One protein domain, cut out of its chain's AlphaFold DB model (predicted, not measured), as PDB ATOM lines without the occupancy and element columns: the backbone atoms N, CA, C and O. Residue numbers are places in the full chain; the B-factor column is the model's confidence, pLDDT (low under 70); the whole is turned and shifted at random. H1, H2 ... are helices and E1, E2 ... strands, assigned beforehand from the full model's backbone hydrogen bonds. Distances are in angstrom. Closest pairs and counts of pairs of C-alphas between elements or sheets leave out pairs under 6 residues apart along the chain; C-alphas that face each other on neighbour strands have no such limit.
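Overview. This is residues 2 to 53 and 71 to 78 of the 361 residues of a protein of Phyllostomus discolor (pale spear-nosed bat) (UniProt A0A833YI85). A loose hook: a ribbon of two antiparallel strands, E1 and E2, leads at one end into helix H1, beyond which the chain folds back through short H2 into H3. The 60 printed residues include E1, H1, H2, H3 and E2 in order, class mixed. The whole is loose, radius of gyration of the C-alphas 13.7 A, and flat, spanning 36 by 34 by 17 A.

Along the chain. E1, residues 8 to 12, begins at C-alpha 8 (26.311, 36.771, -29.708) and spans 13.3 A; E2, residues 71 to 75, spans 13.2 A, ending at C-alpha 75 (24.042, 32.818, -30.266). H1, residues 13 to 25, spans 18.6 A; H2, residues 27 to 30, 5.2 A; H3, residues 37 to 45, 12.6 A.

Arrangement. E1 and E2 are antiparallel at 151 degrees; N 9 and O 74, 2.9 A apart, are within hydrogen-bond range. H1 and H3 are close but not clearly touching, closest C-alphas Leu 24 and Leu 42, 7.2 A, at a steep tilt of 59 degrees, opposite ways. In H1 and H3 every O i to N i+4 pair is within hydrogen-bond range; H2 is too short for one.

Size, cuts and confidence. The farthest C-alphas, Val 2 and Glu 25, are 39.6 A apart. Residues 54 to 70 are cut out, C-alphas 53 and 71 being 15.7 A apart. Of the links printed whole, none is long. pLDDT is under 70 at residues 2 to 6, 34 to 35, 48 to 53 and 77 to 78.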
ATOM      1  N   VAL A   2      11.674  47.375 -30.698       30.31
ATOM      2  CA  VAL A   2      13.116  47.125 -30.815       30.31
ATOM      3  C   VAL A   2      13.264  45.610 -30.781       30.31
ATOM      4  O   VAL A   2      12.919  44.993 -29.776       30.31
ATOM      5  N   ALA A   3      13.661  45.004 -31.897       36.47
ATOM      6  CA  ALA A   3      14.074  43.610 -31.896       36.47
ATOM      7  C   ALA A   3      15.327  43.532 -31.020       36.47
ATOM      8  O   ALA A   3      16.366  44.080 -31.380       36.47
ATOM      9  N   VAL A   4      15.209  42.945 -29.829       51.62
ATOM     10  CA  VAL A   4      16.372  42.679 -28.982       51.62
ATOM     11  C   VAL A   4      17.153  41.583 -29.700       51.62
ATOM     12  O   VAL A   4      16.737  40.427 -29.707       51.62
ATOM     13  N   SER A   5      18.222  41.955 -30.404       55.91
ATOM     14  CA  SER A   5      19.103  40.984 -31.046       55.91
ATOM     15  C   SER A   5      19.681  40.072 -29.970       55.91
ATOM     16  O   SER A   5      20.216  40.564 -28.973       55.91
ATOM     17  N   LYS A   6      19.551  38.755 -30.156       64.75
ATOM     18  CA  LYS A   6      20.090  37.765 -29.219       64.75
ATOM     19  C   LYS A   6      21.596  38.010 -29.056       64.75
ATOM     20  O   LYS A   6      22.270  38.225 -30.068       64.75
ATOM     21  N   PRO A   7      22.122  38.033 -27.820       74.38
ATOM     22  CA  PRO A   7      23.531  38.310 -27.598       74.38
ATOM     23  C   PRO A   7      24.379  37.209 -28.237       74.38
ATOM     24  O   PRO A   7      24.089  36.019 -28.100       74.38
ATOM     25  N   LEU A   8      25.408  37.635 -28.962       76.75
ATOM     26  CA  LEU A   8      26.311  36.771 -29.708       76.75
ATOM     27  C   LEU A   8      27.649  36.753 -28.970       76.75
ATOM     28  O   LEU A   8      28.207  37.812 -28.681       76.75
ATOM     29  N   VAL A   9      28.120  35.563 -28.611       80.88
ATOM     30  CA  VAL A   9      29.373  35.362 -27.878       80.88
ATOM     31  C   VAL A   9      30.381  34.713 -28.807       80.88
ATOM     32  O   VAL A   9      30.063  33.747 -29.494       80.88
ATOM     33  N   TYR A  10      31.596  35.246 -28.799       82.12
ATOM     34  CA  TYR A  10      32.753  34.638 -29.439       82.12
ATOM     35  C   TYR A  10      33.576  33.972 -28.341       82.12
ATOM     36  O   TYR A  10      33.965  34.639 -27.382       82.12
ATOM     37  N   ILE A  11      33.768  32.662 -28.440       84.56
ATOM     38  CA  ILE A  11      34.524  31.872 -27.465       84.56
ATOM     39  C   ILE A  11      35.304  30.785 -28.193       84.56
ATOM     40  O   ILE A  11      34.841  30.256 -29.207       84.56
ATOM     41  N   THR A  12      36.487  30.442 -27.696       84.31
ATOM     42  CA  THR A  12      37.242  29.317 -28.254       84.31
ATOM     43  C   THR A  12      36.686  27.975 -27.772       84.31
ATOM     44  O   THR A  12      36.156  27.862 -26.663       84.31
ATOM     45  N   VAL A  13      36.839  26.917 -28.574       81.38
ATOM     46  CA  VAL A  13      36.442  25.551 -28.166       81.38
ATOM     47  C   VAL A  13      37.172  25.122 -26.883       81.38
ATOM     48  O   VAL A  13      36.578  24.483 -26.015       81.38
ATOM     49  N   GLY A  14      38.439  25.516 -26.714       80.88
ATOM     50  CA  GLY A  14      39.209  25.257 -25.497       80.88
ATOM     51  C   GLY A  14      38.643  25.960 -24.260       80.88
ATOM     52  O   GLY A  14      38.506  25.338 -23.208       80.88
ATOM     53  N   GLU A  15      38.266  27.235 -24.372       83.38
ATOM     54  CA  GLU A  15      37.601  27.969 -23.286       83.38
ATOM     55  C   GLU A  15      36.229  27.378 -22.948       83.38
ATOM     56  O   GLU A  15      35.870  27.298 -21.773       83.38
ATOM     57  N   LEU A  16      35.477  26.899 -23.940       82.94
ATOM     58  CA  LEU A  16      34.184  26.250 -23.719       82.94
ATOM     59  C   LEU A  16      34.320  24.967 -22.877       82.94
ATOM     60  O   LEU A  16      33.588  24.771 -21.910       82.94
ATOM     61  N   ILE A  17      35.296  24.113 -23.192       82.81
ATOM     62  CA  ILE A  17      35.560  22.893 -22.412       82.81
ATOM     63  C   ILE A  17      36.076  23.245 -21.012       82.81
ATOM     64  O   ILE A  17      35.632  22.667 -20.019       82.81
ATOM     65  N   ASN A  18      36.984  24.218 -20.907       84.06
ATOM     66  CA  ASN A  18      37.536  24.645 -19.622       84.06
ATOM     67  C   ASN A  18      36.467  25.252 -18.707       84.06
ATOM     68  O   ASN A  18      36.464  24.981 -17.508       84.06
ATOM     69  N   THR A  19      35.543  26.040 -19.259       84.94
ATOM     70  CA  THR A  19      34.410  26.592 -18.502       84.94
ATOM     71  C   THR A  19      33.478  25.490 -18.015       84.94
ATOM     72  O   THR A  19      33.135  25.487 -16.837       84.94
ATOM     73  N   HIS A  20      33.141  24.505 -18.854       84.69
ATOM     74  CA  HIS A  20      32.370  23.338 -18.419       84.69
ATOM     75  C   HIS A  20      33.086  22.567 -17.293       84.69
ATOM     76  O   HIS A  20      32.473  22.236 -16.279       84.69
ATOM     77  N   LYS A  21      34.400  22.338 -17.425       84.62
ATOM     78  CA  LYS A  21      35.210  21.638 -16.417       84.62
ATOM     79  C   LYS A  21      35.226  22.372 -15.073       84.62
ATOM     80  O   LYS A  21      34.967  21.760 -14.043       84.62
ATOM     81  N   LEU A  22      35.484  23.679 -15.088       85.06
ATOM     82  CA  LEU A  22      35.499  24.508 -13.878       85.06
ATOM     83  C   LEU A  22      34.133  24.536 -13.183       85.06
ATOM     84  O   LEU A  22      34.071  24.574 -11.955       85.06
ATOM     85  N   LEU A  23      33.042  24.509 -13.955       84.75
ATOM     86  CA  LEU A  23      31.689  24.463 -13.406       84.75
ATOM     87  C   LEU A  23      31.387  23.124 -12.727       84.75
ATOM     88  O   LEU A  23      30.811  23.144 -11.644       84.75
ATOM     89  N   LEU A  24      31.814  21.993 -13.299       83.81
ATOM     90  CA  LEU A  24      31.687  20.679 -12.656       83.81
ATOM     91  C   LEU A  24      32.521  20.581 -11.369       83.81
ATOM     92  O   LEU A  24      32.030  20.101 -10.351       83.81
ATOM     93  N   GLU A  25      33.769  21.059 -11.390       85.06
ATOM     94  CA  GLU A  25      34.683  20.981 -10.239       85.06
ATOM     95  C   GLU A  25      34.238  21.856  -9.056       85.06
ATOM     96  O   GLU A  25      34.489  21.517  -7.897       85.06
ATOM     97  N   HIS A  26      33.571  22.981  -9.329       84.38
ATOM     98  CA  HIS A  26      33.194  23.969  -8.315       84.38
ATOM     99  C   HIS A  26      31.680  24.153  -8.142       84.38
ATOM    100  O   HIS A  26      31.257  25.141  -7.535       84.38
ATOM    101  N   GLN A  27      30.860  23.209  -8.612       78.06
ATOM    102  CA  GLN A  27      29.394  23.306  -8.549       78.06
ATOM    103  C   GLN A  27      28.866  23.566  -7.128       78.06
ATOM    104  O   GLN A  27      28.069  24.481  -6.933       78.06
ATOM    105  N   ASP A  28      29.405  22.871  -6.120       76.81
ATOM    106  CA  ASP A  28      28.948  22.968  -4.725       76.81
ATOM    107  C   ASP A  28      29.289  24.321  -4.075       76.81
ATOM    108  O   ASP A  28      28.618  24.770  -3.142       76.81
ATOM    109  N   TRP A  29      30.336  24.991  -4.571       79.44
ATOM    110  CA  TRP A  29      30.761  26.313  -4.103       79.44
ATOM    111  C   TRP A  29      30.008  27.442  -4.805       79.44
ATOM    112  O   TRP A  29      29.692  28.455  -4.181       79.44
ATOM    113  N   ILE A  30      29.732  27.277  -6.101       78.88
ATOM    114  CA  ILE A  30      29.041  28.273  -6.924       78.88
ATOM    115  C   ILE A  30      27.538  28.259  -6.626       78.88
ATOM    116  O   ILE A  30      26.918  29.318  -6.509       78.88
ATOM    117  N   ALA A  31      26.959  27.071  -6.459       77.25
ATOM    118  CA  ALA A  31      25.547  26.865  -6.194       77.25
ATOM    119  C   ALA A  31      25.366  25.899  -5.003       77.25
ATOM    120  O   ALA A  31      25.118  24.718  -5.184       77.25
ATOM    121  N   PRO A  32      25.407  26.374  -3.747       73.00
ATOM    122  CA  PRO A  32      25.250  25.496  -2.577       73.00
ATOM    123  C   PRO A  32      23.824  24.924  -2.421       73.00
ATOM    124  O   PRO A  32      23.573  24.024  -1.617       73.00
ATOM    125  N   GLY A  33      22.847  25.465  -3.156       73.00
ATOM    126  CA  GLY A  33      21.464  25.003  -3.138       73.00
ATOM    127  C   GLY A  33      21.189  23.964  -4.223       73.00
ATOM    128  O   GLY A  33      21.225  24.289  -5.402       73.00
ATOM    129  N   HIS A  34      20.743  22.767  -3.839       63.66
ATOM    130  CA  HIS A  34      20.352  21.687  -4.766       63.66
ATOM    131  C   HIS A  34      19.096  21.999  -5.617       63.66
ATOM    132  O   HIS A  34      18.612  21.156  -6.360       63.66
ATOM    133  N   GLN A  35      18.500  23.186  -5.459       60.88
ATOM    134  CA  GLN A  35      17.374  23.677  -6.269       60.88
ATOM    135  C   GLN A  35      17.813  24.757  -7.268       60.88
ATOM    136  O   GLN A  35      16.962  25.439  -7.845       60.88
ATOM    137  N   ASP A  36      19.121  24.986  -7.395       76.88
ATOM    138  CA  ASP A  36      19.658  25.936  -8.355       76.88
ATOM    139  C   ASP A  36      19.548  25.353  -9.771       76.88
ATOM    140  O   ASP A  36      19.948  24.199  -9.968       76.88
ATOM    141  N   PRO A  37      19.038  26.123 -10.753       72.75
ATOM    142  CA  PRO A  37      18.993  25.700 -12.147       72.75
ATOM    143  C   PRO A  37      20.333  25.174 -12.668       72.75
ATOM    144  O   PRO A  37      20.317  24.303 -13.524       72.75
ATOM    145  N   LEU A  38      21.475  25.654 -12.161       78.81
ATOM    146  CA  LEU A  38      22.808  25.234 -12.601       78.81
ATOM    147  C   LEU A  38      23.038  23.715 -12.503       78.81
ATOM    148  O   LEU A  38      23.647  23.155 -13.411       78.81
ATOM    149  N   HIS A  39      22.499  23.044 -11.481       78.38
ATOM    150  CA  HIS A  39      22.637  21.587 -11.343       78.38
ATOM    151  C   HIS A  39      21.849  20.841 -12.417       78.38
ATOM    152  O   HIS A  39      22.399  19.958 -13.062       78.38
ATOM    153  N   GLU A  40      20.608  21.269 -12.689       75.50
ATOM    154  CA  GLU A  40      19.803  20.732 -13.797       75.50
ATOM    155  C   GLU A  40      20.546  20.910 -15.135       75.50
ATOM    156  O   GLU A  40      20.515  20.045 -16.003       75.50
ATOM    157  N   LEU A  41      21.277  22.023 -15.300       76.50
ATOM    158  CA  LEU A  41      22.027  22.283 -16.526       76.50
ATOM    159  C   LEU A  41      23.240  21.382 -16.705       76.50
ATOM    160  O   LEU A  41      23.535  21.037 -17.845       76.50
ATOM    161  N   LEU A  42      23.961  21.092 -15.624       77.62
ATOM    162  CA  LEU A  42      25.147  20.242 -15.658       77.62
ATOM    163  C   LEU A  42      24.761  18.769 -15.822       77.62
ATOM    164  O   LEU A  42      25.395  18.074 -16.608       77.62
ATOM    165  N   GLU A  43      23.678  18.325 -15.177       78.56
ATOM    166  CA  GLU A  43      23.116  16.982 -15.378       78.56
ATOM    167  C   GLU A  43      22.689  16.751 -16.836       78.56
ATOM    168  O   GLU A  43      23.023  15.716 -17.412       78.56
ATOM    169  N   ASP A  44      22.018  17.727 -17.463       74.12
ATOM    170  CA  ASP A  44      21.603  17.647 -18.873       74.12
ATOM    171  C   ASP A  44      22.788  17.605 -19.854       74.12
ATOM    172  O   ASP A  44      22.683  17.013 -20.930       74.12
ATOM    173  N   LEU A  45      23.891  18.290 -19.529       73.06
ATOM    174  CA  LEU A  45      25.065  18.360 -20.402       73.06
ATOM    175  C   LEU A  45      25.932  17.093 -20.326       73.06
ATOM    176  O   LEU A  45      26.646  16.811 -21.286       73.06
ATOM    177  N   GLY A  46      25.841  16.321 -19.240       70.69
ATOM    178  CA  GLY A  46      26.529  15.039 -19.093       70.69
ATOM    179  C   GLY A  46      28.049  15.156 -18.919       70.69
ATOM    180  O   GLY A  46      28.551  16.097 -18.307       70.69
ATOM    181  N   GLU A  47      28.786  14.156 -19.412       71.44
ATOM    182  CA  GLU A  47      30.252  14.113 -19.322       71.44
ATOM    183  C   GLU A  47      30.925  15.121 -20.269       71.44
ATOM    184  O   GLU A  47      30.397  15.472 -21.323       71.44
ATOM    185  N   LEU A  48      32.130  15.561 -19.891       67.88
ATOM    186  CA  LEU A  48      32.947  16.505 -20.656       67.88
ATOM    187  C   LEU A  48      33.173  16.011 -22.100       67.88
ATOM    188  O   LEU A  48      33.848  14.995 -22.284       67.88
ATOM    189  N   PRO A  49      32.689  16.732 -23.128       69.50
ATOM    190  CA  PRO A  49      32.914  16.340 -24.512       69.50
ATOM    191  C   PRO A  49      34.367  16.602 -24.925       69.50
ATOM    192  O   PRO A  49      34.971  17.613 -24.548       69.50
ATOM    193  N   THR A  50      34.938  15.712 -25.740       68.25
ATOM    194  CA  THR A  50      36.288  15.900 -26.283       68.25
ATOM    195  C   THR A  50      36.245  16.909 -27.438       68.25
ATOM    196  O   THR A  50      35.261  17.004 -28.166       68.25
ATOM    197  N   VAL A  51      37.336  17.647 -27.666       62.97
ATOM    198  CA  VAL A  51      37.483  18.597 -28.793       62.97
ATOM    199  C   VAL A  51      37.008  18.046 -30.161       62.97
ATOM    200  O   VAL A  51      36.302  18.774 -30.859       62.97
ATOM    201  N   PRO A  52      37.319  16.795 -30.573       62.53
ATOM    202  CA  PRO A  52      36.795  16.230 -31.822       62.53
ATOM    203  C   PRO A  52      35.283  15.940 -31.806       62.53
ATOM    204  O   PRO A  52      34.661  15.993 -32.867       62.53
ATOM    205  N   ASP A  53      34.681  15.690 -30.639       64.56
ATOM    206  CA  ASP A  53      33.240  15.419 -30.503       64.56
ATOM    207  C   ASP A  53      32.408  16.693 -30.716       64.56
ATOM    208  O   ASP A  53      31.312  16.642 -31.269       64.56
ATOM    209  N   GLU A  71      37.928  29.620 -32.772       76.88
ATOM    210  CA  GLU A  71      36.899  30.562 -32.330       76.88
ATOM    211  C   GLU A  71      35.539  30.163 -32.906       76.88
ATOM    212  O   GLU A  71      35.389  29.959 -34.113       76.88
ATOM    213  N   VAL A  72      34.535  30.066 -32.036       78.25
ATOM    214  CA  VAL A  72      33.156  29.746 -32.401       78.25
ATOM    215  C   VAL A  72      32.261  30.907 -31.993       78.25
ATOM    216  O   VAL A  72      32.365  31.447 -30.891       78.25
ATOM    217  N   SER A  73      31.360  31.290 -32.895       77.75
ATOM    218  CA  SER A  73      30.295  32.240 -32.608       77.75
ATOM    219  C   SER A  73      29.047  31.494 -32.139       77.75
ATOM    220  O   SER A  73      28.467  30.681 -32.858       77.75
ATOM    221  N   LEU A  74      28.628  31.768 -30.907       74.12
ATOM    222  CA  LEU A  74      27.459  31.159 -30.287       74.12
ATOM    223  C   LEU A  74      26.401  32.225 -30.031       74.12
ATOM    224  O   LEU A  74      26.630  33.223 -29.346       74.12
ATOM    225  N   THR A  75      25.211  31.994 -30.564       74.75
ATOM    226  CA  THR A  75      24.042  32.818 -30.266       74.75
ATOM    227  C   THR A  75      23.429  32.317 -28.964       74.75
ATOM    228  O   THR A  75      22.930  31.192 -28.914       74.75
ATOM    229  N   LEU A  76      23.461  33.122 -27.901       72.44
ATOM    230  CA  LEU A  76      22.949  32.688 -26.603       72.44
ATOM    231  C   LEU A  76      21.423  32.569 -26.642       72.44
ATOM    232  O   LEU A  76      20.705  33.534 -26.921       72.44
ATOM    233  N   THR A  77      20.928  31.383 -26.309       60.84
ATOM    234  CA  THR A  77      19.508  31.108 -26.109       60.84
ATOM    235  C   THR A  77      19.302  30.646 -24.670       60.84
ATOM    236  O   THR A  77      19.957  29.728 -24.180       60.84
ATOM    237  N   ASN A  78      18.421  31.326 -23.940       60.16
ATOM    238  CA  ASN A  78      18.117  30.953 -22.566       60.16
ATOM    239  C   ASN A  78      17.204  29.718 -22.569       60.16
ATOM    240  O   ASN A  78      16.062  29.800 -23.006       60.16
TER     241      ASN A  78